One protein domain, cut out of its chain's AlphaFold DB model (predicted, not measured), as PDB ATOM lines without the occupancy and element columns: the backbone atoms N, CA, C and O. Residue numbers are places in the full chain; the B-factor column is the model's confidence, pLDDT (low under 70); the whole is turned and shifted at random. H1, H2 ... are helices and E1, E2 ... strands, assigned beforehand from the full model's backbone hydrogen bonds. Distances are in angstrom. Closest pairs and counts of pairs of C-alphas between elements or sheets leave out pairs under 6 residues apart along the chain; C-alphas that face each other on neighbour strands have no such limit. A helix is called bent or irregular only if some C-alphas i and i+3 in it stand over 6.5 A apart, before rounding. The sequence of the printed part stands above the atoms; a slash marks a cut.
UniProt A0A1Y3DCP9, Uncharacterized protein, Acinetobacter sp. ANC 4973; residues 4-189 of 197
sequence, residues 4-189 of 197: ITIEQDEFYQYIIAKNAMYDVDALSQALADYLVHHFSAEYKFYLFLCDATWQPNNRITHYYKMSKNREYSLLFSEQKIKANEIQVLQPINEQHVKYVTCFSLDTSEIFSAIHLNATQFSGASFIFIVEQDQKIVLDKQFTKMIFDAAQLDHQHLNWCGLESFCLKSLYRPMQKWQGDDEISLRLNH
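This is residues 4 to 189 of the 197 residues of an uncharacterized protein of Acinetobacter sp. ANC 4973 (UniProt A0A1Y3DCP9). Picture one strongly twisted sheet of seven strands running through the domain as a slab between helices: H1 and H5 cover one face, H6 and H7 the other. Beyond H5, the small helices H2 and H3 and the helix H4 form a cluster near the E4 end of the sheet, joined to it by long loops. You will meet 186 printed residues, with seven named helices and seven named strands in the order E1 E2 H1 E3 H2 H3 H4 E4 H5 E5 H6 H7 E6 E7; across the sheet the order is E1 E2 E7 E6 E5 E3 E4, all antiparallel. The class is mixed, helices and strands, in three layers, meaning helices on both faces of a sheet: H1, H4 and H5 on one, H6 and H7 on the other. The whole is compact, with a radius of gyration of the C-alphas of 16.2 A, and rounded, spanning 45 by 36 by 33 A.

Start at E1, residues 4 to 8, an edge strand that forms a hairpin with E2, residues 12 to 18; look for N 5 and O 16, 2.9 A apart and within hydrogen-bond range. On the other side of E2 is E7, residues 182 to 188, with N 15 and O 185 at 2.9 A. E7 forms a hairpin with E6, residues 172 to 178, with N 186 and O 175 at 2.8 A. The pairing of E6 is staggered: its residues 174 to 178 pair with E7, and 172 to 174 with E5, residues 126 to 131, where N 174 and O 127 are 2.8 A apart. Next comes E3, residues 43 to 50, with N 46 and O 128 at 2.9 A, then the edge strand E4, residues 100 to 105, with N 47 and O 103 at 2.9 A. H1, residues 24 to 39, is on the sheet at a height of 6.2 A, slantwise at 45 degrees to E2 on the local plane; the closest C-alphas are those of Ala 17 and Leu 27, 5.5 A. H5, residues 107 to 116, is on the same face and touches H1 at a steep tilt of 45 degrees, opposite ways, closest at the C-alphas of Ala 32 and Phe 111, 5.0 A. H5 is only just irregular, with C-alphas 108 and 111 6.9 A apart. E4, H5 and E5 form a split strand-helix-strand unit, two strands that run the same way with a helix between them in the chain and E3 between them in the sheet; its crossover is right-handed. H3, residues 70 to 75, touches H5, closest at the C-alphas of Leu 75 and Glu 109, 5.6 A. H2, residues 63 to 66, is close but not clearly touching H3, and neither is on the sheet. H4, residues 78 to 88, is on the sheet, with the C-alphas of Val 88 and Thr 101 7.0 A apart. On the face opposite H1, H6, residues 140 to 150, runs across the strands over E3 and E4 at a height of 8.9 A. H7, residues 159 to 168, runs along E6 at 4 degrees on the local plane, and touches H6 at a steep tilt of 48 degrees, closest at the C-alphas of Ala 150 and Leu 162, 4.8 A. In H1, H3, H4, H6 and H7 every O i to N i+4 pair is within hydrogen-bond range, in H5 4 of 6, and H2 is too short for such a pair.

Find C-alpha 4 at (191.876, 153.218, 206.263), where E1 begins. H1 runs 21.5 A from C-alpha 24 at (195.173, 166.293, 205.289), and E3, the longest strand by residues, covers 22.2 A. E6 and E7 are 19.5 A each, and E7 ends at C-alpha 188 at (174.014, 156.595, 206.698).

The two C-alphas farthest apart are those of Glu 10 and Ile 60, 48.6 A. The printed part has no cut. The long links are E3 to H2, with 12 residues, and H4 to E4, with 11. The mean pLDDT of the printed part is 78.5, and it is under 70 at residues 51 to 100 and 153 to 156.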
ATOM      1  N   ILE A   4     193.338 153.146 206.324       97.56
ATOM      2  CA  ILE A   4     191.876 153.218 206.263       97.56
ATOM      3  C   ILE A   4     191.286 152.197 207.236       97.56
ATOM      4  O   ILE A   4     191.610 151.011 207.154       97.56
ATOM      5  N   THR A   5     190.400 152.658 208.113       96.88
ATOM      6  CA  THR A   5     189.603 151.826 209.020       96.88
ATOM      7  C   THR A   5     188.125 152.066 208.744       96.88
ATOM      8  O   THR A   5     187.715 153.197 208.484       96.88
ATOM      9  N   ILE A   6     187.325 151.001 208.798       96.00
ATOM     10  CA  ILE A   6     185.871 151.081 208.661       96.00
ATOM     11  C   ILE A   6     185.238 150.731 209.996       96.00
ATOM     12  O   ILE A   6     185.439 149.632 210.508       96.00
ATOM     13  N   GLU A   7     184.454 151.659 210.526       94.19
ATOM     14  CA  GLU A   7     183.652 151.458 211.729       94.19
ATOM     15  C   GLU A   7     182.169 151.608 211.390       94.19
ATOM     16  O   GLU A   7     181.804 152.260 210.407       94.19
ATOM     17  N   GLN A   8     181.297 150.978 212.172       93.50
ATOM     18  CA  GLN A   8     179.851 151.030 211.968       93.50
ATOM     19  C   GLN A   8     179.122 151.037 213.313       93.50
ATOM     20  O   GLN A   8     179.550 150.372 214.257       93.50
ATOM     21  N   ASP A   9     178.008 151.764 213.378       91.69
ATOM     22  CA  ASP A   9     177.032 151.692 214.471       91.69
ATOM     23  C   ASP A   9     175.651 151.249 213.944       91.69
ATOM     24  O   ASP A   9     175.567 150.629 212.890       91.69
ATOM     25  N   GLU A  10     174.560 151.506 214.673       87.56
ATOM     26  CA  GLU A  10     173.199 151.125 214.248       87.56
ATOM     27  C   GLU A  10     172.737 151.827 212.953       87.56
ATOM     28  O   GLU A  10     171.840 151.343 212.259       87.56
ATOM     29  N   PHE A  11     173.296 152.996 212.639       87.69
ATOM     30  CA  PHE A  11     172.791 153.889 211.596       87.69
ATOM     31  C   PHE A  11     173.850 154.290 210.572       87.69
ATOM     32  O   PHE A  11     173.518 154.584 209.421       87.69
ATOM     33  N   TYR A  12     175.116 154.325 210.973       91.94
ATOM     34  CA  TYR A  12     176.187 154.931 210.203       91.94
ATOM     35  C   TYR A  12     177.337 153.975 209.955       91.94
ATOM     36  O   TYR A  12     177.669 153.114 210.765       91.94
ATOM     37  N   GLN A  13     177.950 154.156 208.792       93.19
ATOM     38  CA  GLN A  13     179.279 153.673 208.477       93.19
ATOM     39  C   GLN A  13     180.241 154.859 208.457       93.19
ATOM     40  O   GLN A  13     179.947 155.901 207.870       93.19
ATOM     41  N   TYR A  14     181.400 154.665 209.069       95.00
ATOM     42  CA  TYR A  14     182.475 155.632 209.188       95.00
ATOM     43  C   TYR A  14     183.678 155.100 208.415       95.00
ATOM     44  O   TYR A  14     184.199 154.028 208.718       95.00
ATOM     45  N   ILE A  15     184.097 155.835 207.388       96.88
ATOM     46  CA  ILE A  15     185.315 155.556 206.625       96.88
ATOM     47  C   ILE A  15     186.381 156.498 207.164       96.88
ATOM     48  O   ILE A  15     186.303 157.699 206.918       96.88
ATOM     49  N   ILE A  16     187.331 155.971 207.928       97.38
ATOM     50  CA  ILE A  16     188.289 156.758 208.704       97.38
ATOM     51  C   ILE A  16     189.669 156.623 208.065       97.38
ATOM     52  O   ILE A  16     190.185 155.515 207.938       97.38
ATOM     53  N   ALA A  17     190.272 157.744 207.682       97.25
ATOM     54  CA  ALA A  17     191.659 157.820 207.251       97.25
ATOM     55  C   ALA A  17     192.510 158.442 208.352       97.25
ATOM     56  O   ALA A  17     192.242 159.558 208.797       97.25
ATOM     57  N   LYS A  18     193.573 157.741 208.746       96.19
ATOM     58  CA  LYS A  18     194.457 158.140 209.846       96.19
ATOM     59  C   LYS A  18     195.920 158.102 209.427       96.19
ATOM     60  O   LYS A  18     196.351 157.179 208.728       96.19
ATOM     61  N   ASN A  19     196.706 159.077 209.876       92.62
ATOM     62  CA  ASN A  19     198.162 159.038 209.772       92.62
ATOM     63  C   ASN A  19     198.819 159.824 210.919       92.62
ATOM     64  O   ASN A  19     198.274 160.789 211.434       92.62
ATOM     65  N   ALA A  20     200.030 159.425 211.309       87.06
ATOM     66  CA  ALA A  20     200.716 160.015 212.466       87.06
ATOM     67  C   ALA A  20     201.124 161.494 212.288       87.06
ATOM     68  O   ALA A  20     201.471 162.146 213.265       87.06
ATOM     69  N   MET A  21     201.141 162.000 211.051       88.38
ATOM     70  CA  MET A  21     201.576 163.366 210.724       88.38
ATOM     71  C   MET A  21     200.408 164.324 210.462       88.38
ATOM     72  O   MET A  21     200.651 165.495 210.192       88.38
ATOM     73  N   TYR A  22     199.171 163.824 210.495       87.31
ATOM     74  CA  TYR A  22     197.961 164.548 210.107       87.31
ATOM     75  C   TYR A  22     198.084 165.309 208.773       87.31
ATOM     76  O   TYR A  22     197.731 166.481 208.642       87.31
ATOM     77  N   ASP A  23     198.615 164.634 207.753       91.75
ATOM     78  CA  ASP A  23     198.693 165.189 206.397       91.75
ATOM     79  C   ASP A  23     197.318 165.090 205.721       91.75
ATOM     80  O   ASP A  23     196.955 164.045 205.181       91.75
ATOM     81  N   VAL A  24     196.553 166.182 205.789       87.50
ATOM     82  CA  VAL A  24     195.173 166.293 205.289       87.50
ATOM     83  C   VAL A  24     195.044 165.930 203.809       87.50
ATOM     84  O   VAL A  24     194.035 165.327 203.434       87.50
ATOM     85  N   ASP A  25     196.036 166.252 202.980       89.69
ATOM     86  CA  ASP A  25     196.008 165.929 201.551       89.69
ATOM     87  C   ASP A  25     196.172 164.418 201.366       89.69
ATOM     88  O   ASP A  25     195.374 163.777 200.681       89.69
ATOM     89  N   ALA A  26     197.142 163.810 202.056       93.56
ATOM     90  CA  ALA A  26     197.333 162.360 202.016       93.56
ATOM     91  C   ALA A  26     196.118 161.591 202.568       93.56
ATOM     92  O   ALA A  26     195.744 160.549 202.027       93.56
ATOM     93  N   LEU A  27     195.485 162.102 203.632       94.88
ATOM     94  CA  LEU A  27     194.257 161.532 204.196       94.88
ATOM     95  C   LEU A  27     193.082 161.648 203.216       94.88
ATOM     96  O   LEU A  27     192.384 160.664 202.975       94.88
ATOM     97  N   SER A  28     192.889 162.822 202.610       92.12
ATOM     98  CA  SER A  28     191.812 163.066 201.642       92.12
ATOM     99  C   SER A  28     191.989 162.227 200.376       92.12
ATOM    100  O   SER A  28     191.008 161.699 199.856       92.12
ATOM    101  N   GLN A  29     193.230 162.035 199.917       93.81
ATOM    102  CA  GLN A  29     193.537 161.157 198.788       93.81
ATOM    103  C   GLN A  29     193.208 159.699 199.114       93.81
ATOM    104  O   GLN A  29     192.532 159.043 198.329       93.81
ATOM    105  N   ALA A  30     193.605 159.204 200.290       96.56
ATOM    106  CA  ALA A  30     193.297 157.833 200.690       96.56
ATOM    107  C   ALA A  30     191.782 157.580 200.799       96.56
ATOM    108  O   ALA A  30     191.301 156.519 200.401       96.56
ATOM    109  N   LEU A  31     191.015 158.562 201.294       97.19
ATOM    110  CA  LEU A  31     189.551 158.497 201.306       97.19
ATOM    111  C   LEU A  31     188.969 158.488 199.888       97.19
ATOM    112  O   LEU A  31     188.062 157.704 199.610       97.19
ATOM    113  N   ALA A  32     189.488 159.325 198.986       95.88
ATOM    114  CA  ALA A  32     189.047 159.357 197.594       95.88
ATOM    115  C   ALA A  32     189.301 158.020 196.891       95.88
ATOM    116  O   ALA A  32     188.382 157.466 196.288       95.88
ATOM    117  N   ASP A  33     190.508 157.471 197.029       96.94
ATOM    118  CA  ASP A  33     190.889 156.183 196.447       96.94
ATOM    119  C   ASP A  33     189.989 155.057 196.970       96.94
ATOM    120  O   ASP A  33     189.498 154.238 196.190       96.94
ATOM    121  N   TYR A  34     189.703 155.058 198.278       97.12
ATOM    122  CA  TYR A  34     188.780 154.105 198.889       97.12
ATOM    123  C   TYR A  34     187.363 154.228 198.308       97.12
ATOM    124  O   TYR A  34     186.771 153.227 197.900       97.12
ATOM    125  N   LEU A  35     186.813 155.444 198.222       96.06
ATOM    126  CA  LEU A  35     185.485 155.673 197.645       96.06
ATOM    127  C   LEU A  35     185.419 155.232 196.181       96.06
ATOM    128  O   LEU A  35     184.479 154.544 195.788       96.06
ATOM    129  N   VAL A  36     186.418 155.578 195.372       95.25
ATOM    130  CA  VAL A  36     186.479 155.143 193.973       95.25
ATOM    131  C   VAL A  36     186.493 153.621 193.898       95.25
ATOM    132  O   VAL A  36     185.681 153.044 193.179       95.25
ATOM    133  N   HIS A  37     187.371 152.962 194.652       96.06
ATOM    134  CA  HIS A  37     187.544 151.517 194.558       96.06
ATOM    135  C   HIS A  37     186.315 150.732 195.033       96.06
ATOM    136  O   HIS A  37     185.960 149.729 194.418       96.06
ATOM    137  N   HIS A  38     185.649 151.191 196.098       95.00
ATOM    138  CA  HIS A  38     184.586 150.427 196.755       95.00
ATOM    139  C   HIS A  38     183.162 150.867 196.404       95.00
ATOM    140  O   HIS A  38     182.244 150.073 196.574       95.00
ATOM    141  N   PHE A  39     182.951 152.098 195.923       94.12
ATOM    142  CA  PHE A  39     181.602 152.629 195.682       94.12
ATOM    143  C   PHE A  39     181.313 152.913 194.206       94.12
ATOM    144  O   PHE A  39     180.151 152.851 193.817       94.12
ATOM    145  N   SER A  40     182.312 153.195 193.360       93.62
ATOM    146  CA  SER A  40     182.052 153.669 191.983       93.62
ATOM    147  C   SER A  40     181.313 152.666 191.086       93.62
ATOM    148  O   SER A  40     180.644 153.072 190.134       93.62
ATOM    149  N   ALA A  41     181.387 151.368 191.401       92.56
ATOM    150  CA  ALA A  41     180.661 150.324 190.680       92.56
ATOM    151  C   ALA A  41     179.139 150.389 190.906       92.56
ATOM    152  O   ALA A  41     178.374 150.080 189.996       92.56
ATOM    153  N   GLU A  42     178.705 150.804 192.096       93.44
ATOM    154  CA  GLU A  42     177.294 150.801 192.513       93.44
ATOM    155  C   GLU A  42     176.700 152.208 192.598       93.44
ATOM    156  O   GLU A  42     175.490 152.387 192.460       93.44
ATOM    157  N   TYR A  43     177.552 153.221 192.765       94.75
ATOM    158  CA  TYR A  43     177.146 154.589 193.037       94.75
ATOM    159  C   TYR A  43     177.797 155.606 192.097       94.75
ATOM    160  O   TYR A  43     178.963 155.500 191.713       94.75
ATOM    161  N   LYS A  44     177.031 156.652 191.790       94.88
ATOM    162  CA  LYS A  44     177.495 157.918 191.221       94.88
ATOM    163  C   LYS A  44     177.737 158.917 192.344       94.88
ATOM    164  O   LYS A  44     177.006 158.936 193.335       94.88
ATOM    165  N   PHE A  45     178.727 159.779 192.148       94.06
ATOM    166  CA  PHE A  45     179.086 160.827 193.095       94.06
ATOM    167  C   PHE A  45     178.592 162.180 192.612       94.06
ATOM    168  O   PHE A  45     178.682 162.509 191.428       94.06
ATOM    169  N   TYR A  46     178.118 162.983 193.552       93.00
ATOM    170  CA  TYR A  46     177.666 164.337 193.301       93.00
ATOM    171  C   TYR A  46     178.188 165.279 194.378       93.00
ATOM    172  O   TYR A  46     178.390 164.883 195.527       93.00
ATOM    173  N   LEU A  47     178.377 166.539 194.003       89.19
ATOM    174  CA  LEU A  47     178.746 167.620 194.906       89.19
ATOM    175  C   LEU A  47     177.644 168.669 194.894       89.19
ATOM    176  O   LEU A  47     177.365 169.261 193.850       89.19
ATOM    177  N   PHE A  48     177.057 168.925 196.058       87.81
ATOM    178  CA  PHE A  48     176.385 170.189 196.304       87.81
ATOM    179  C   PHE A  48     177.444 171.201 196.725       87.81
ATOM    180  O   PHE A  48     178.025 171.086 197.804       87.81
ATOM    181  N   LEU A  49     177.716 172.169 195.859       81.25
ATOM    182  CA  LEU A  49     178.631 173.259 196.148       81.25
ATOM    183  C   LEU A  49     177.815 174.451 196.637       81.25
ATOM    184  O   LEU A  49     176.961 174.959 195.915       81.25
ATOM    185  N   CYS A  50     178.091 174.884 197.860       76.19
ATOM    186  CA  CYS A  50     177.544 176.087 198.459       76.19
ATOM    187  C   CYS A  50     178.586 176.708 199.383       76.19
ATOM    188  O   CYS A  50     179.101 176.046 200.287       76.19
ATOM    189  N   ASP A  51     178.845 177.998 199.200       66.38
ATOM    190  CA  ASP A  51     179.702 178.762 200.094       66.38
ATOM    191  C   ASP A  51     178.996 180.054 200.524       66.38
ATOM    192  O   ASP A  51     178.601 180.892 199.710       66.38
ATOM    193  N   ALA A  52     178.799 180.191 201.833       51.59
ATOM    194  CA  ALA A  52     178.168 181.350 202.451       51.59
ATOM    195  C   ALA A  52     179.143 182.530 202.663       51.59
ATOM    196  O   ALA A  52     178.707 183.608 203.066       51.59
ATOM    197  N   THR A  53     180.438 182.369 202.367       46.06
ATOM    198  CA  THR A  53     181.457 183.432 202.463       46.06
ATOM    199  C   THR A  53     181.624 184.259 201.183       46.06
ATOM    200  O   THR A  53     182.359 185.251 201.177       46.06
ATOM    201  N   TRP A  54     180.934 183.912 200.094       46.34
ATOM    202  CA  TRP A  54     181.147 184.545 198.793       46.34
ATOM    203  C   TRP A  54     180.434 185.891 198.718       46.34
ATOM    204  O   TRP A  54     179.226 185.985 198.508       46.34
ATOM    205  N   GLN A  55     181.200 186.953 198.963       38.47
ATOM    206  CA  GLN A  55     180.658 188.296 199.103       38.47
ATOM    207  C   GLN A  55     179.956 188.813 197.826       38.47
ATOM    208  O   GLN A  55     180.438 188.578 196.717       38.47
ATOM    209  N   PRO A  56     178.882 189.621 197.961       41.28
ATOM    210  CA  PRO A  56     178.065 190.115 196.840       41.28
ATOM    211  C   PRO A  56     178.772 191.039 195.825       41.28
ATOM    212  O   PRO A  56     178.196 191.379 194.787       41.28
ATOM    213  N   ASN A  57     180.001 191.486 196.100       34.81
ATOM    214  CA  ASN A  57     180.615 192.640 195.441       34.81
ATOM    215  C   ASN A  57     181.709 192.260 194.429       34.81
ATOM    216  O   ASN A  57     182.878 192.587 194.617       34.81
ATOM    217  N   ASN A  58     181.337 191.578 193.339       38.56
ATOM    218  CA  ASN A  58     181.780 191.899 191.965       38.56
ATOM    219  C   ASN A  58     181.311 190.826 190.974       38.56
ATOM    220  O   ASN A  58     182.006 189.841 190.713       38.56
ATOM    221  N   ARG A  59     180.135 191.066 190.388       43.47
ATOM    222  CA  ARG A  59     179.365 190.118 189.568       43.47
ATOM    223  C   ARG A  59     180.020 189.687 188.244       43.47
ATOM    224  O   ARG A  59     179.566 188.711 187.679       43.47
ATOM    225  N   ILE A  60     181.057 190.367 187.742       38.12
ATOM    226  CA  ILE A  60     181.742 190.029 186.466       38.12
ATOM    227  C   ILE A  60     183.217 189.670 186.703       38.12
ATOM    228  O   ILE A  60     183.742 188.730 186.111       38.12
ATOM    229  N   THR A  61     183.872 190.343 187.649       37.69
ATOM    230  CA  THR A  61     185.271 190.082 188.024       37.69
ATOM    231  C   THR A  61     185.464 188.714 188.700       37.69
ATOM    232  O   THR A  61     186.578 188.198 188.680       37.69
ATOM    233  N   HIS A  62     184.414 188.112 189.284       46.81
ATOM    234  CA  HIS A  62     184.500 186.806 189.964       46.81
ATOM    235  C   HIS A  62     184.321 185.584 189.051       46.81
ATOM    236  O   HIS A  62     185.007 184.592 189.281       46.81
ATOM    237  N   TYR A  63     183.529 185.661 187.971       43.69
ATOM    238  CA  TYR A  63     183.485 184.596 186.948       43.69
ATOM    239  C   TYR A  63     184.875 184.345 186.360       43.69
ATOM    240  O   TYR A  63     185.338 183.215 186.273       43.69
ATOM    241  N   TYR A  64     185.605 185.430 186.095       42.09
ATOM    242  CA  TYR A  64     186.989 185.379 185.628       42.09
ATOM    243  C   TYR A  64     188.000 184.934 186.703       42.09
ATOM    244  O   TYR A  64     189.140 184.633 186.364       42.09
ATOM    245  N   LYS A  65     187.625 184.934 187.995       49.00
ATOM    246  CA  LYS A  65     188.479 184.492 189.112       49.00
ATOM    247  C   LYS A  65     188.210 183.054 189.544       49.00
ATOM    248  O   LYS A  65     189.134 182.454 190.060       49.00
ATOM    249  N   MET A  66     187.018 182.494 189.336       49.84
ATOM    250  CA  MET A  66     186.708 181.096 189.674       49.84
ATOM    251  C   MET A  66     187.424 180.106 188.759       49.84
ATOM    252  O   MET A  66     188.173 179.268 189.242       49.84
ATOM    253  N   SER A  67     187.281 180.248 187.440       49.12
ATOM    254  CA  SER A  67     188.039 179.452 186.462       49.12
ATOM    255  C   SER A  67     189.553 179.696 186.530       49.12
ATOM    256  O   SER A  67     190.331 178.920 185.985       49.12
ATOM    257  N   LYS A  68     189.983 180.753 187.236       49.12
ATOM    258  CA  LYS A  68     191.389 181.057 187.548       49.12
ATOM    259  C   LYS A  68     191.793 180.766 188.997       49.12
ATOM    260  O   LYS A  68     192.960 180.961 189.335       49.12
ATOM    261  N   ASN A  69     190.870 180.334 189.858       56.00
ATOM    262  CA  ASN A  69     191.195 179.904 191.209       56.00
ATOM    263  C   ASN A  69     191.802 178.517 191.065       56.00
ATOM    264  O   ASN A  69     191.170 177.623 190.505       56.00
ATOM    265  N   ARG A  70     193.029 178.357 191.563       55.00
ATOM    266  CA  ARG A  70     193.778 177.113 191.434       55.00
ATOM    267  C   ARG A  70     192.952 175.921 191.920       55.00
ATOM    268  O   ARG A  70     192.832 174.961 191.175       55.00
ATOM    269  N   GLU A  71     192.307 176.016 193.078       52.97
ATOM    270  CA  GLU A  71     191.511 174.923 193.658       52.97
ATOM    271  C   GLU A  71     190.314 174.538 192.777       52.97
ATOM    272  O   GLU A  71     190.048 173.358 192.580       52.97
ATOM    273  N   TYR A  72     189.645 175.518 192.161       54.97
ATOM    274  CA  TYR A  72     188.509 175.263 191.271       54.97
ATOM    275  C   TYR A  72     188.923 174.784 189.873       54.97
ATOM    276  O   TYR A  72     188.267 173.929 189.285       54.97
ATOM    277  N   SER A  73     190.042 175.284 189.348       58.75
ATOM    278  CA  SER A  73     190.619 174.810 188.084       58.75
ATOM    279  C   SER A  73     191.213 173.401 188.181       58.75
ATOM    280  O   SER A  73     191.321 172.713 187.172       58.75
ATOM    281  N   LEU A  74     191.583 172.969 189.390       58.47
ATOM    282  CA  LEU A  74     192.029 171.603 189.671       58.47
ATOM    283  C   LEU A  74     190.854 170.621 189.799       58.47
ATOM    284  O   LEU A  74     191.043 169.431 189.573       58.47
ATOM    285  N   LEU A  75     189.661 171.116 190.144       55.03
ATOM    286  CA  LEU A  75     188.464 170.305 190.384       55.03
ATOM    287  C   LEU A  75     187.803 169.771 189.114       55.03
ATOM    288  O   LEU A  75     187.162 168.732 189.177       55.03
ATOM    289  N   PHE A  76     187.878 170.499 187.999       60.94
ATOM    290  CA  PHE A  76     187.036 170.247 186.829       60.94
ATOM    291  C   PHE A  76     187.817 170.474 185.534       60.94
ATOM    292  O   PHE A  76     188.619 171.403 185.432       60.94
ATOM    293  N   SER A  77     187.541 169.675 184.500       64.00
ATOM    294  CA  SER A  77     188.080 169.944 183.158       64.00
ATOM    295  C   SER A  77     187.614 171.312 182.638       64.00
ATOM    296  O   SER A  77     186.520 171.766 182.972       64.00
ATOM    297  N   GLU A  78     188.382 171.961 181.756       64.31
ATOM    298  CA  GLU A  78     187.995 173.269 181.189       64.31
ATOM    299  C   GLU A  78     186.595 173.262 180.544       64.31
ATOM    300  O   GLU A  78     185.866 174.254 180.601       64.31
ATOM    301  N   GLN A  79     186.198 172.141 179.934       63.91
ATOM    302  CA  GLN A  79     184.861 171.979 179.358       63.91
ATOM    303  C   GLN A  79     183.774 171.937 180.437       63.91
ATOM    304  O   GLN A  79     182.730 172.572 180.280       63.91
ATOM    305  N   LYS A  80     184.028 171.235 181.545       64.12
ATOM    306  CA  LYS A  80     183.100 171.116 182.674       64.12
ATOM    307  C   LYS A  80     183.008 172.423 183.460       64.12
ATOM    308  O   LYS A  80     181.909 172.835 183.809       64.12
ATOM    309  N   ILE A  81     184.116 173.154 183.593       63.53
ATOM    310  CA  ILE A  81     184.135 174.533 184.106       63.53
ATOM    311  C   ILE A  81     183.190 175.421 183.294       63.53
ATOM    312  O   ILE A  81     182.317 176.054 183.879       63.53
ATOM    313  N   LYS A  82     183.298 175.426 181.959       63.53
ATOM    314  CA  LYS A  82     182.415 176.227 181.090       63.53
ATOM    315  C   LYS A  82     180.941 175.832 181.221       63.53
ATOM    316  O   LYS A  82     180.073 176.701 181.241       63.53
ATOM    317  N   ALA A  83     180.641 174.537 181.316       63.25
ATOM    318  CA  ALA A  83     179.273 174.057 181.517       63.25
ATOM    319  C   ALA A  83     178.706 174.493 182.882       63.25
ATOM    320  O   ALA A  83     177.572 174.968 182.960       63.25
ATOM    321  N   ASN A  84     179.518 174.401 183.936       60.72
ATOM    322  CA  ASN A  84     179.163 174.826 185.287       60.72
ATOM    323  C   ASN A  84     178.966 176.348 185.361       60.72
ATOM    324  O   ASN A  84     178.010 176.811 185.979       60.72
ATOM    325  N   GLU A  85     179.809 177.136 184.684       60.84
ATOM    326  CA  GLU A  85     179.665 178.596 184.591       60.84
ATOM    327  C   GLU A  85     178.298 178.993 184.012       60.84
ATOM    328  O   GLU A  85     177.644 179.885 184.550       60.84
ATOM    329  N   ILE A  86     177.806 178.294 182.981       59.62
ATOM    330  CA  ILE A  86     176.475 178.540 182.394       59.62
ATOM    331  C   ILE A  86     175.348 178.290 183.411       59.62
ATOM    332  O   ILE A  86     174.371 179.043 183.437       59.62
ATOM    333  N   GLN A  87     175.473 177.265 184.258       55.56
ATOM    334  CA  GLN A  87     174.484 176.957 185.297       55.56
ATOM    335  C   GLN A  87     174.509 177.984 186.439       55.56
ATOM    336  O   GLN A  87     173.453 178.428 186.890       55.56
ATOM    337  N   VAL A  88     175.704 178.421 186.849       53.22
ATOM    338  CA  VAL A  88     175.912 179.442 187.892       53.22
ATOM    339  C   VAL A  88     175.413 180.827 187.449       53.22
ATOM    340  O   VAL A  88     174.916 181.596 188.272       53.22
ATOM    341  N   LEU A  89     175.476 181.138 186.148       50.41
ATOM    342  CA  LEU A  89     175.065 182.425 185.567       50.41
ATOM    343  C   LEU A  89     173.560 182.733 185.645       50.41
ATOM    344  O   LEU A  89     173.163 183.854 185.324       50.41
ATOM    345  N   GLN A  90     172.709 181.791 186.062       52.75
ATOM    346  CA  GLN A  90     171.264 182.010 186.129       52.75
ATOM    347  C   GLN A  90     170.725 181.921 187.568       52.75
ATOM    348  O   GLN A  90     170.252 180.853 187.973       52.75
ATOM    349  N   PRO A  91     170.747 183.025 188.342       48.72
ATOM    350  CA  PRO A  91     170.348 183.014 189.746       48.72
ATOM    351  C   PRO A  91     168.864 182.663 189.925       48.72
ATOM    352  O   PRO A  91     168.014 183.031 189.117       48.72
ATOM    353  N   ILE A  92     168.560 181.954 191.016       49.03
ATOM    354  CA  ILE A  92     167.200 181.515 191.380       49.03
ATOM    355  C   ILE A  92     166.437 182.629 192.131       49.03
ATOM    356  O   ILE A  92     165.209 182.647 192.120       49.03
ATOM    357  N   ASN A  93     167.142 183.580 192.761       42.47
ATOM    358  CA  ASN A  93     166.549 184.727 193.453       42.47
ATOM    359  C   ASN A  93     167.515 185.931 193.458       42.47
ATOM    360  O   ASN A  93     168.659 185.808 193.892       42.47
ATOM    361  N   GLU A  94     167.058 187.100 193.005       42.97
ATOM    362  CA  GLU A  94     167.871 188.325 192.898       42.97
ATOM    363  C   GLU A  94     168.334 188.885 194.256       42.97
ATOM    364  O   GLU A  94     169.344 189.588 194.317       42.97
ATOM    365  N   GLN A  95     167.635 188.555 195.350       40.12
ATOM    366  CA  GLN A  95     167.960 189.027 196.706       40.12
ATOM    367  C   GLN A  95     168.935 188.110 197.461       40.12
ATOM    368  O   GLN A  95     169.518 188.516 198.461       40.12
ATOM    369  N   HIS A  96     169.139 186.883 196.974       41.94
ATOM    370  CA  HIS A  96     170.037 185.893 197.562       41.94
ATOM    371  C   HIS A  96     170.825 185.235 196.436       41.94
ATOM    372  O   HIS A  96     170.531 184.111 196.031       41.94
ATOM    373  N   VAL A  97     171.835 185.933 195.915       42.81
ATOM    374  CA  VAL A  97     172.814 185.313 195.014       42.81
ATOM    375  C   VAL A  97     173.720 184.421 195.865       42.81
ATOM    376  O   VAL A  97     174.840 184.782 196.208       42.81
ATOM    377  N   LYS A  98     173.179 183.283 196.302       48.53
ATOM    378  CA  LYS A  98     173.937 182.205 196.927       48.53
ATOM    379  C   LYS A  98     174.408 181.307 195.790       48.53
ATOM    380  O   LYS A  98     173.587 180.814 195.018       48.53
ATOM    381  N   TYR A  99     175.723 181.172 195.648       61.12
ATOM    382  CA  TYR A  99     176.379 180.305 194.671       61.12
ATOM    383  C   TYR A  99     176.143 178.847 195.070       61.12
ATOM    384  O   TYR A  99     176.999 178.222 195.687       61.12
ATOM    385  N   VAL A 100     174.934 178.356 194.801       66.44
ATOM    386  CA  VAL A 100     174.515 176.986 195.093       66.44
ATOM    387  C   VAL A 100     174.314 176.244 193.791       66.44
ATOM    388  O   VAL A 100     173.668 176.749 192.875       66.44
ATOM    389  N   THR A 101     174.901 175.064 193.690       74.12
ATOM    390  CA  THR A 101     174.852 174.277 192.460       74.12
ATOM    391  C   THR A 101     175.167 172.823 192.759       74.12
ATOM    392  O   THR A 101     175.954 172.514 193.655       74.12
ATOM    393  N   CYS A 102     174.534 171.927 192.011       81.38
ATOM    394  CA  CYS A 102     174.767 170.494 192.098       81.38
ATOM    395  C   CYS A 102     175.513 170.027 190.852       81.38
ATOM    396  O   CYS A 102     175.058 170.277 189.737       81.38
ATOM    397  N   PHE A 103     176.599 169.279 191.029       79.12
ATOM    398  CA  PHE A 103     177.359 168.705 189.918       79.12
ATOM    399  C   PHE A 103     177.525 167.200 190.078       79.12
ATOM    400  O   PHE A 103     177.673 166.711 191.195       79.12
ATOM    401  N   SER A 104     177.545 166.476 188.956       87.12
ATOM    402  CA  SER A 104     178.045 165.098 188.925       87.12
ATOM    403  C   SER A 104     179.566 165.124 188.947       87.12
ATOM    404  O   SER A 104     180.180 165.864 188.174       87.12
ATOM    405  N   LEU A 105     180.159 164.300 189.799       85.31
ATOM    406  CA  LEU A 105     181.601 164.163 189.913       85.31
ATOM    407  C   LEU A 105     182.103 163.000 189.058       85.31
ATOM    408  O   LEU A 105     181.510 161.920 189.056       85.31
ATOM    409  N   ASP A 106     183.216 163.228 188.371       85.38
ATOM    410  CA  ASP A 106     184.051 162.149 187.847       85.38
ATOM    411  C   ASP A 106     184.941 161.607 188.977       85.38
ATOM    412  O   ASP A 106     185.198 162.291 189.971       85.38
ATOM    413  N   THR A 107     185.441 160.374 188.848       86.12
ATOM    414  CA  THR A 107     186.237 159.736 189.917       86.12
ATOM    415  C   THR A 107     187.486 160.535 190.287       86.12
ATOM    416  O   THR A 107     187.856 160.580 191.457       86.12
ATOM    417  N   SER A 108     188.098 161.225 189.319       83.12
ATOM    418  CA  SER A 108     189.257 162.101 189.536       83.12
ATOM    419  C   SER A 108     188.951 163.339 190.382       83.12
ATOM    420  O   SER A 108     189.871 163.975 190.881       83.12
ATOM    421  N   GLU A 109     187.679 163.703 190.536       84.12
ATOM    422  CA  GLU A 109     187.250 164.939 191.201       84.12
ATOM    423  C   GLU A 109     186.882 164.704 192.676       84.12
ATOM    424  O   GLU A 109     186.708 165.654 193.441       84.12
ATOM    425  N   ILE A 110     186.792 163.437 193.104       87.50
ATOM    426  CA  ILE A 110     186.371 163.053 194.460       87.50
ATOM    427  C   ILE A 110     187.349 163.574 195.517       87.50
ATOM    428  O   ILE A 110     186.906 164.081 196.545       87.50
ATOM    429  N   PHE A 111     188.658 163.517 195.258       85.56
ATOM    430  CA  PHE A 111     189.682 164.071 196.153       85.56
ATOM    431  C   PHE A 111     189.391 165.531 196.505       85.56
ATOM    432  O   PHE A 111     189.230 165.899 197.668       85.56
ATOM    433  N   SER A 112     189.244 166.364 195.483       79.50
ATOM    434  CA  SER A 112     189.000 167.784 195.671       79.50
ATOM    435  C   SER A 112     187.599 168.058 196.241       79.50
ATOM    436  O   SER A 112     187.428 168.987 197.030       79.50
ATOM    437  N   ALA A 113     186.604 167.216 195.943       85.69
ATOM    438  CA  ALA A 113     185.298 167.289 196.595       85.69
ATOM    439  C   ALA A 113     185.380 167.009 198.109       85.69
ATOM    440  O   ALA A 113     184.677 167.659 198.882       85.69
ATOM    441  N   ILE A 114     186.251 166.096 198.561       88.44
ATOM    442  CA  ILE A 114     186.462 165.806 199.994       88.44
ATOM    443  C   ILE A 114     187.078 167.011 200.715       88.44
ATOM    444  O   ILE A 114     186.732 167.285 201.869       88.44
ATOM    445  N   HIS A 115     187.944 167.774 200.045       83.69
ATOM    446  CA  HIS A 115     188.469 169.024 200.600       83.69
ATOM    447  C   HIS A 115     187.360 170.040 200.870       83.69
ATOM    448  O   HIS A 115     187.314 170.602 201.964       83.69
ATOM    449  N   LEU A 116     186.448 170.210 199.911       82.25
ATOM    450  CA  LEU A 116     185.334 171.156 199.998       82.25
ATOM    451  C   LEU A 116     184.174 170.675 200.873       82.25
ATOM    452  O   LEU A 116     183.331 171.485 201.256       82.25
ATOM    453  N   ASN A 117     184.102 169.377 201.168       87.12
ATOM    454  CA  ASN A 117     183.036 168.815 201.981       87.12
ATOM    455  C   ASN A 117     183.018 169.470 203.371       87.12
ATOM    456  O   ASN A 117     184.057 169.581 204.033       87.12
ATOM    457  N   ALA A 118     181.833 169.901 203.796       86.06
ATOM    458  CA  ALA A 118     181.608 170.550 205.071       86.06
ATOM    459  C   ALA A 118     182.022 169.624 206.211       86.06
ATOM    460  O   ALA A 118     181.731 168.424 206.215       86.06
ATOM    461  N   THR A 119     182.709 170.214 207.178       86.69
ATOM    462  CA  THR A 119     183.126 169.536 208.399       86.69
ATOM    463  C   THR A 119     182.010 169.608 209.439       86.69
ATOM    464  O   THR A 119     180.980 170.258 209.242       86.69
ATOM    465  N   GLN A 120     182.231 169.004 210.602       84.19
ATOM    466  CA  GLN A 120     181.341 169.156 211.747       84.19
ATOM    467  C   GLN A 120     181.294 170.592 212.308       84.19
ATOM    468  O   GLN A 120     180.384 170.915 213.069       84.19
ATOM    469  N   PHE A 121     182.249 171.456 211.942       79.06
ATOM    470  CA  PHE A 121     182.370 172.812 212.485       79.06
ATOM    471  C   PHE A 121     182.143 173.921 211.456       79.06
ATOM    472  O   PHE A 121     181.885 175.057 211.848       79.06
ATOM    473  N   SER A 122     182.268 173.644 210.159       77.62
ATOM    474  CA  SER A 122     182.272 174.689 209.134       77.62
ATOM    475  C   SER A 122     181.925 174.174 207.740       77.62
ATOM    476  O   SER A 122     182.155 173.012 207.404       77.62
ATOM    477  N   GLY A 123     181.445 175.091 206.902       76.81
ATOM    478  CA  GLY A 123     181.183 174.846 205.490       76.81
ATOM    479  C   GLY A 123     179.729 174.485 205.192       76.81
ATOM    480  O   GLY A 123     178.948 174.109 206.060       76.81
ATOM    481  N   ALA A 124     179.372 174.624 203.918       79.88
ATOM    482  CA  ALA A 124     178.008 174.441 203.426       79.88
ATOM    483  C   ALA A 124     177.911 173.504 202.209       79.88
ATOM    484  O   ALA A 124     176.814 173.227 201.725       79.88
ATOM    485  N   SER A 125     179.051 173.022 201.713       85.75
ATOM    486  CA  SER A 125     179.125 172.100 200.580       85.75
ATOM    487  C   SER A 125     179.157 170.663 201.068       85.75
ATOM    488  O   SER A 125     179.688 170.401 202.142       85.75
ATOM    489  N   PHE A 126     178.626 169.722 200.299       90.62
ATOM    490  CA  PHE A 126     178.706 168.316 200.678       90.62
ATOM    491  C   PHE A 126     178.639 167.361 199.498       90.62
ATOM    492  O   PHE A 126     178.005 167.626 198.474       90.62
ATOM    493  N   ILE A 127     179.297 166.219 199.678       93.19
ATOM    494  CA  ILE A 127     179.231 165.096 198.748       93.19
ATOM    495  C   ILE A 127     177.978 164.286 199.059       93.19
ATOM    496  O   ILE A 127     177.631 164.082 200.224       93.19
ATOM    497  N   PHE A 128     177.322 163.776 198.027       94.94
ATOM    498  CA  PHE A 128     176.317 162.735 198.177       94.94
ATOM    499  C   PHE A 128     176.466 161.679 197.086       94.94
ATOM    500  O   PHE A 128     176.945 161.957 195.986       94.94
ATOM    501  N   ILE A 129     176.063 160.456 197.418       94.75
ATOM    502  CA  ILE A 129     176.064 159.324 196.497       94.75
ATOM    503  C   ILE A 129     174.648 158.884 196.169       94.75
ATOM    504  O   ILE A 129     173.735 159.014 196.993       94.75
ATOM    505  N   VAL A 130     174.488 158.360 194.957       93.62
ATOM    506  CA  VAL A 130     173.215 157.879 194.415       93.62
ATOM    507  C   VAL A 130     173.461 156.622 193.587       93.62
ATOM    508  O   VAL A 130     174.504 156.527 192.943       93.62
ATOM    509  N   GLU A 131     172.551 155.651 193.623       93.12
ATOM    510  CA  GLU A 131     172.705 154.379 192.899       93.12
ATOM    511  C   GLU A 131     172.825 154.600 191.376       93.12
ATOM    512  O   GLU A 131     172.281 155.554 190.810       93.12
ATOM    513  N   GLN A 132     173.606 153.753 190.698       90.38
ATOM    514  CA  GLN A 132     173.935 153.911 189.272       90.38
ATOM    515  C   GLN A 132     172.709 153.861 188.343       90.38
ATOM    516  O   GLN A 132     172.705 154.508 187.289       90.38
ATOM    517  N   ASP A 133     171.671 153.121 188.710       89.38
ATOM    518  CA  ASP A 133     170.418 152.988 187.961       89.38
ATOM    519  C   ASP A 133     169.458 154.165 188.191       89.38
ATOM    520  O   ASP A 133     168.641 154.489 187.322       89.38
ATOM    521  N   GLN A 134     169.600 154.872 189.311       88.38
ATOM    522  CA  GLN A 134     168.783 156.032 189.614       88.38
ATOM    523  C   GLN A 134     169.142 157.214 188.700       88.38
ATOM    524  O   GLN A 134     170.303 157.594 188.481       88.38
ATOM    525  N   LYS A 135     168.095 157.825 188.138       86.31
ATOM    526  CA  LYS A 135     168.198 158.996 187.268       86.31
ATOM    527  C   LYS A 135     167.935 160.266 188.066       86.31
ATOM    528  O   LYS A 135     166.843 160.450 188.594       86.31
ATOM    529  N   ILE A 136     168.908 161.173 188.070       84.44
ATOM    530  CA  ILE A 136     168.784 162.510 188.659       84.44
ATOM    531  C   ILE A 136     168.839 163.546 187.544       84.44
ATOM    532  O   ILE A 136     169.697 163.477 186.662       84.44
ATOM    533  N   VAL A 137     167.942 164.525 187.600       85.50
ATOM    534  CA  VAL A 137     168.015 165.724 186.765       85.50
ATOM    535  C   VAL A 137     168.578 166.848 187.628       85.50
ATOM    536  O   VAL A 137     167.902 167.357 188.516       85.50
ATOM    537  N   LEU A 138     169.844 167.202 187.394       81.88
ATOM    538  CA  LEU A 138     170.514 168.301 188.091       81.88
ATOM    539  C   LEU A 138     170.095 169.634 187.471       81.88
ATOM    540  O   LEU A 138     170.792 170.195 186.627       81.88
ATOM    541  N   ASP A 139     168.920 170.112 187.857       76.31
ATOM    542  CA  ASP A 139     168.408 171.408 187.435       76.31
ATOM    543  C   ASP A 139     168.307 172.398 188.606       76.31
ATOM    544  O   ASP A 139     168.710 172.144 189.751       76.31
ATOM    545  N   LYS A 140     167.774 173.583 188.306       72.12
ATOM    546  CA  LYS A 140     167.584 174.643 189.299       72.12
ATOM    547  C   LYS A 140     166.604 174.247 190.395       72.12
ATOM    548  O   LYS A 140     166.788 174.663 191.536       72.12
ATOM    549  N   GLN A 141     165.561 173.489 190.064       81.31
ATOM    550  CA  GLN A 141     164.564 173.071 191.040       81.31
ATOM    551  C   GLN A 141     165.186 172.082 192.024       81.31
ATOM    552  O   GLN A 141     165.061 172.278 193.230       81.31
ATOM    553  N   PHE A 142     165.931 171.097 191.522       85.06
ATOM    554  CA  PHE A 142     166.692 170.161 192.341       85.06
ATOM    555  C   PHE A 142     167.666 170.884 193.278       85.06
ATOM    556  O   PHE A 142     167.656 170.670 194.491       85.06
ATOM    557  N   THR A 143     168.455 171.806 192.724       81.56
ATOM    558  CA  THR A 143     169.418 172.609 193.489       81.56
ATOM    559  C   THR A 143     168.724 173.415 194.587       81.56
ATOM    560  O   THR A 143     169.193 173.444 195.725       81.56
ATOM    561  N   LYS A 144     167.578 174.035 194.276       80.75
ATOM    562  CA  LYS A 144     166.781 174.778 195.256       80.75
ATOM    563  C   LYS A 144     166.260 173.867 196.368       80.75
ATOM    564  O   LYS A 144     166.360 174.239 197.529       80.75
ATOM    565  N   MET A 145     165.727 172.693 196.031       86.38
ATOM    566  CA  MET A 145     165.201 171.743 197.018       86.38
ATOM    567  C   MET A 145     166.284 171.290 197.999       86.38
ATOM    568  O   MET A 145     166.054 171.303 199.205       86.38
ATOM    569  N   ILE A 146     167.475 170.951 197.491       87.00
ATOM    570  CA  ILE A 146     168.620 170.604 198.338       87.00
ATOM    571  C   ILE A 146     169.028 171.789 199.218       87.00
ATOM    572  O   ILE A 146     169.218 171.624 200.420       87.00
ATOM    573  N   PHE A 147     169.137 172.983 198.637       83.62
ATOM    574  CA  PHE A 147     169.499 174.187 199.377       83.62
ATOM    575  C   PHE A 147     168.494 174.515 200.497       83.62
ATOM    576  O   PHE A 147     168.897 174.832 201.616       83.62
ATOM    577  N   ASP A 148     167.195 174.410 200.214       83.88
ATOM    578  CA  ASP A 148     166.135 174.621 201.200       83.88
ATOM    579  C   ASP A 148     166.204 173.562 202.315       83.88
ATOM    580  O   ASP A 148     166.040 173.897 203.486       83.88
ATOM    581  N   ALA A 149     166.476 172.296 201.973       87.44
ATOM    582  CA  ALA A 149     166.620 171.204 202.940       87.44
ATOM    583  C   ALA A 149     167.859 171.358 203.833       87.44
ATOM    584  O   ALA A 149     167.810 171.037 205.020       87.44
ATOM    585  N   ALA A 150     168.947 171.888 203.275       84.12
ATOM    586  CA  ALA A 150     170.181 172.176 203.993       84.12
ATOM    587  C   ALA A 150     170.013 173.247 205.087       84.12
ATOM    588  O   ALA A 150     170.834 173.288 206.003       84.12
ATOM    589  N   GLN A 151     168.965 174.088 204.997       80.12
ATOM    590  CA  GLN A 151     168.599 175.145 205.957       80.12
ATOM    591  C   GLN A 151     169.816 175.869 206.545       80.12
ATOM    592  O   GLN A 151     170.035 175.880 207.753       80.12
ATOM    593  N   LEU A 152     170.636 176.437 205.662       74.25
ATOM    594  CA  LEU A 152     171.911 177.033 206.040       74.25
ATOM    595  C   LEU A 152     171.739 178.227 206.983       74.25
ATOM    596  O   LEU A 152     171.226 179.269 206.562       74.25
ATOM    597  N   ASP A 153     172.257 178.091 208.203       67.12
ATOM    598  CA  ASP A 153     172.300 179.150 209.213       67.12
ATOM    599  C   ASP A 153     173.747 179.553 209.507       67.12
ATOM    600  O   ASP A 153     174.543 178.729 209.941       67.12
ATOM    601  N   HIS A 154     174.115 180.806 209.227       59.56
ATOM    602  CA  HIS A 154     175.448 181.364 209.513       59.56
ATOM    603  C   HIS A 154     176.663 180.465 209.166       59.56
ATOM    604  O   HIS A 154     177.701 180.595 209.803       59.56
ATOM    605  N   GLN A 155     176.568 179.643 208.105       62.19
ATOM    606  CA  GLN A 155     177.562 178.648 207.623       62.19
ATOM    607  C   GLN A 155     177.459 177.230 208.208       62.19
ATOM    608  O   GLN A 155     178.280 176.385 207.863       62.19
ATOM    609  N   HIS A 156     176.450 176.936 209.022       69.81
ATOM    610  CA  HIS A 156     176.163 175.591 209.499       69.81
ATOM    611  C   HIS A 156     175.040 174.951 208.684       69.81
ATOM    612  O   HIS A 156     173.970 175.531 208.483       69.81
ATOM    613  N   LEU A 157     175.297 173.731 208.219       81.31
ATOM    614  CA  LEU A 157     174.288 172.864 207.625       81.31
ATOM    615  C   LEU A 157     173.392 172.294 208.723       81.31
ATOM    616  O   LEU A 157     173.886 171.711 209.690       81.31
ATOM    617  N   ASN A 158     172.075 172.358 208.531       87.44
ATOM    618  CA  ASN A 158     171.156 171.514 209.284       87.44
ATOM    619  C   ASN A 158     171.301 170.067 208.787       87.44
ATOM    620  O   ASN A 158     170.527 169.603 207.947       87.44
ATOM    621  N   TRP A 159     172.321 169.359 209.286       88.62
ATOM    622  CA  TRP A 159     172.654 168.014 208.814       88.62
ATOM    623  C   TRP A 159     171.493 167.033 208.992       88.62
ATOM    624  O   TRP A 159     171.196 166.264 208.088       88.62
ATOM    625  N   CYS A 160     170.780 167.102 210.120       88.25
ATOM    626  CA  CYS A 160     169.628 166.239 210.379       88.25
ATOM    627  C   CYS A 160     168.506 166.450 209.350       88.25
ATOM    628  O   CYS A 160     167.930 165.479 208.850       88.25
ATOM    629  N   GLY A 161     168.196 167.711 209.026       88.88
ATOM    630  CA  GLY A 161     167.199 168.065 208.015       88.88
ATOM    631  C   GLY A 161     167.620 167.635 206.609       88.88
ATOM    632  O   GLY A 161     166.838 166.992 205.903       88.88
ATOM    633  N   LEU A 162     168.873 167.917 206.246       90.94
ATOM    634  CA  LEU A 162     169.468 167.536 204.969       90.94
ATOM    635  C   LEU A 162     169.484 166.017 204.774       90.94
ATOM    636  O   LEU A 162     168.996 165.521 203.763       90.94
ATOM    637  N   GLU A 163     170.010 165.273 205.746       91.88
ATOM    638  CA  GLU A 163     170.103 163.816 205.684       91.88
ATOM    639  C   GLU A 163     168.715 163.184 205.563       91.88
ATOM    640  O   GLU A 163     168.495 162.339 204.697       91.88
ATOM    641  N   SER A 164     167.743 163.662 206.345       90.50
ATOM    642  CA  SER A 164     166.354 163.198 206.257       90.50
ATOM    643  C   SER A 164     165.743 163.436 204.874       90.50
ATOM    644  O   SER A 164     165.003 162.590 204.369       90.50
ATOM    645  N   PHE A 165     166.022 164.587 204.257       91.56
ATOM    646  CA  PHE A 165     165.565 164.901 202.904       91.56
ATOM    647  C   PHE A 165     166.235 164.003 201.854       91.56
ATOM    648  O   PHE A 165     165.550 163.428 201.001       91.56
ATOM    649  N   CYS A 166     167.557 163.854 201.930       91.31
ATOM    650  CA  CYS A 166     168.323 163.041 200.997       91.31
ATOM    651  C   CYS A 166     167.895 161.572 201.059       91.31
ATOM    652  O   CYS A 166     167.590 161.002 200.015       91.31
ATOM    653  N   LEU A 167     167.760 160.992 202.256       90.44
ATOM    654  CA  LEU A 167     167.365 159.590 202.421       90.44
ATOM    655  C   LEU A 167     165.964 159.299 201.874       90.44
ATOM    656  O   LEU A 167     165.761 158.265 201.243       90.44
ATOM    657  N   LYS A 168     165.005 160.221 202.050       89.44
ATOM    658  CA  LYS A 168     163.671 160.117 201.421       89.44
ATOM    659  C   LYS A 168     163.735 160.130 199.895       89.44
ATOM    660  O   LYS A 168     162.864 159.565 199.250       89.44
ATOM    661  N   SER A 169     164.759 160.770 199.341       87.25
ATOM    662  CA  SER A 169     165.001 160.869 197.902       87.25
ATOM    663  C   SER A 169     165.970 159.792 197.389       87.25
ATOM    664  O   SER A 169     166.428 159.875 196.252       87.25
ATOM    665  N   LEU A 170     166.291 158.790 198.223       88.62
ATOM    666  CA  LEU A 170     167.256 157.714 197.953       88.62
ATOM    667  C   LEU A 170     168.706 158.192 197.738       88.62
ATOM    668  O   LEU A 170     169.553 157.454 197.243       88.62
ATOM    669  N   TYR A 171     169.024 159.415 198.155       91.38
ATOM    670  CA  TYR A 171     170.380 159.956 198.146       91.38
ATOM    671  C   TYR A 171     171.027 159.756 199.510       91.38
ATOM    672  O   TYR A 171     170.363 159.841 200.545       91.38
ATOM    673  N   ARG A 172     172.343 159.559 199.537       92.81
ATOM    674  CA  ARG A 172     173.075 159.417 200.799       92.81
ATOM    675  C   ARG A 172     174.158 160.489 200.894       92.81
ATOM    676  O   ARG A 172     175.164 160.386 200.189       92.81
ATOM    677  N   PRO A 173     173.954 161.541 201.705       94.44
ATOM    678  CA  PRO A 173     174.950 162.581 201.885       94.44
ATOM    679  C   PRO A 173     176.067 162.074 202.803       94.44
ATOM    680  O   PRO A 173     175.831 161.269 203.704       94.44
ATOM    681  N   MET A 174     177.294 162.529 202.554       95.00
ATOM    682  CA  MET A 174     178.488 162.142 203.305       95.00
ATOM    683  C   MET A 174     178.940 163.293 204.193       95.00
ATOM    684  O   MET A 174     179.399 164.318 203.686       95.00
ATOM    685  N   GLN A 175     178.855 163.115 205.510       93.19
ATOM    686  CA  GLN A 175     179.358 164.107 206.458       93.19
ATOM    687  C   GLN A 175     180.855 163.904 206.658       93.19
ATOM    688  O   GLN A 175     181.276 162.795 206.987       93.19
ATOM    689  N   LYS A 176     181.660 164.957 206.521       93.50
ATOM    690  CA  LYS A 176     183.080 164.896 206.869       93.50
ATOM    691  C   LYS A 176     183.290 165.287 208.327       93.50
ATOM    692  O   LYS A 176     182.715 166.263 208.804       93.50
ATOM    693  N   TRP A 177     184.145 164.545 209.016       92.88
ATOM    694  CA  TRP A 177     184.620 164.866 210.357       92.88
ATOM    695  C   TRP A 177     186.139 164.982 210.355       92.88
ATOM    696  O   TRP A 177     186.828 164.190 209.716       92.88
ATOM    697  N   GLN A 178     186.653 165.983 211.060       90.75
ATOM    698  CA  GLN A 178     188.086 166.186 211.275       90.75
ATOM    699  C   GLN A 178     188.409 165.976 212.753       90.75
ATOM    700  O   GLN A 178     187.910 166.723 213.597       90.75
ATOM    701  N   GLY A 179     189.185 164.938 213.052       87.75
ATOM    702  CA  GLY A 179     189.755 164.678 214.371       87.75
ATOM    703  C   GLY A 179     191.166 165.253 214.501       87.75
ATOM    704  O   GLY A 179     191.628 165.997 213.638       87.75
ATOM    705  N   ASP A 180     191.857 164.888 215.582       85.19
ATOM    706  CA  ASP A 180     193.210 165.387 215.866       85.19
ATOM    707  C   ASP A 180     194.282 164.756 214.956       85.19
ATOM    708  O   ASP A 180     195.263 165.409 214.608       85.19
ATOM    709  N   ASP A 181     194.103 163.490 214.567       88.19
ATOM    710  CA  ASP A 181     195.040 162.724 213.733       88.19
ATOM    711  C   ASP A 181     194.351 161.924 212.604       88.19
ATOM    712  O   ASP A 181     194.969 161.083 211.939       88.19
ATOM    713  N   GLU A 182     193.073 162.212 212.345       93.69
ATOM    714  CA  GLU A 182     192.256 161.517 211.350       93.69
ATOM    715  C   GLU A 182     191.180 162.389 210.700       93.69
ATOM    716  O   GLU A 182     190.708 163.381 211.255       93.69
ATOM    717  N   ILE A 183     190.758 161.978 209.508       95.62
ATOM    718  CA  ILE A 183     189.581 162.510 208.820       95.62
ATOM    719  C   ILE A 183     188.658 161.337 208.537       95.62
ATOM    720  O   ILE A 183     189.117 160.281 208.103       95.62
ATOM    721  N   SER A 184     187.356 161.519 208.734       95.62
ATOM    722  CA  SER A 184     186.375 160.494 208.399       95.62
ATOM    723  C   SER A 184     185.237 161.008 207.533       95.62
ATOM    724  O   SER A 184     184.865 162.181 207.574       95.62
ATOM    725  N   LEU A 185     184.691 160.104 206.722       96.62
ATOM    726  CA  LEU A 185     183.442 160.292 205.999       96.62
ATOM    727  C   LEU A 185     182.389 159.378 206.607       96.62
ATOM    728  O   LEU A 185     182.542 158.155 206.636       96.62
ATOM    729  N   ARG A 186     181.316 159.990 207.091       94.06
ATOM    730  CA  ARG A 186     180.173 159.324 207.698       94.06
ATOM    731  C   ARG A 186     179.047 159.234 206.682       94.06
ATOM    732  O   ARG A 186     178.616 160.247 206.132       94.06
ATOM    733  N   LEU A 187     178.559 158.020 206.475       92.19
ATOM    734  CA  LEU A 187     177.472 157.703 205.563       92.19
ATOM    735  C   LEU A 187     176.388 156.947 206.324       92.19
ATOM    736  O   LEU A 187     176.678 155.979 207.025       92.19
ATOM    737  N   ASN A 188     175.134 157.358 206.166       90.88
ATOM    738  CA  ASN A 188     174.014 156.595 206.698       90.88
ATOM    739  C   ASN A 188     173.815 155.316 205.858       90.88
ATOM    740  O   ASN A 188     173.664 155.401 204.636       90.88
ATOM    741  N   HIS A 189     173.846 154.140 206.493       80.50
ATOM    742  CA  HIS A 189     173.677 152.850 205.810       80.50
ATOM    743  C   HIS A 189     172.262 152.275 205.945       80.50
ATOM    744  O   HIS A 189     171.990 151.185 205.433       80.50
TER     745      HIS A 189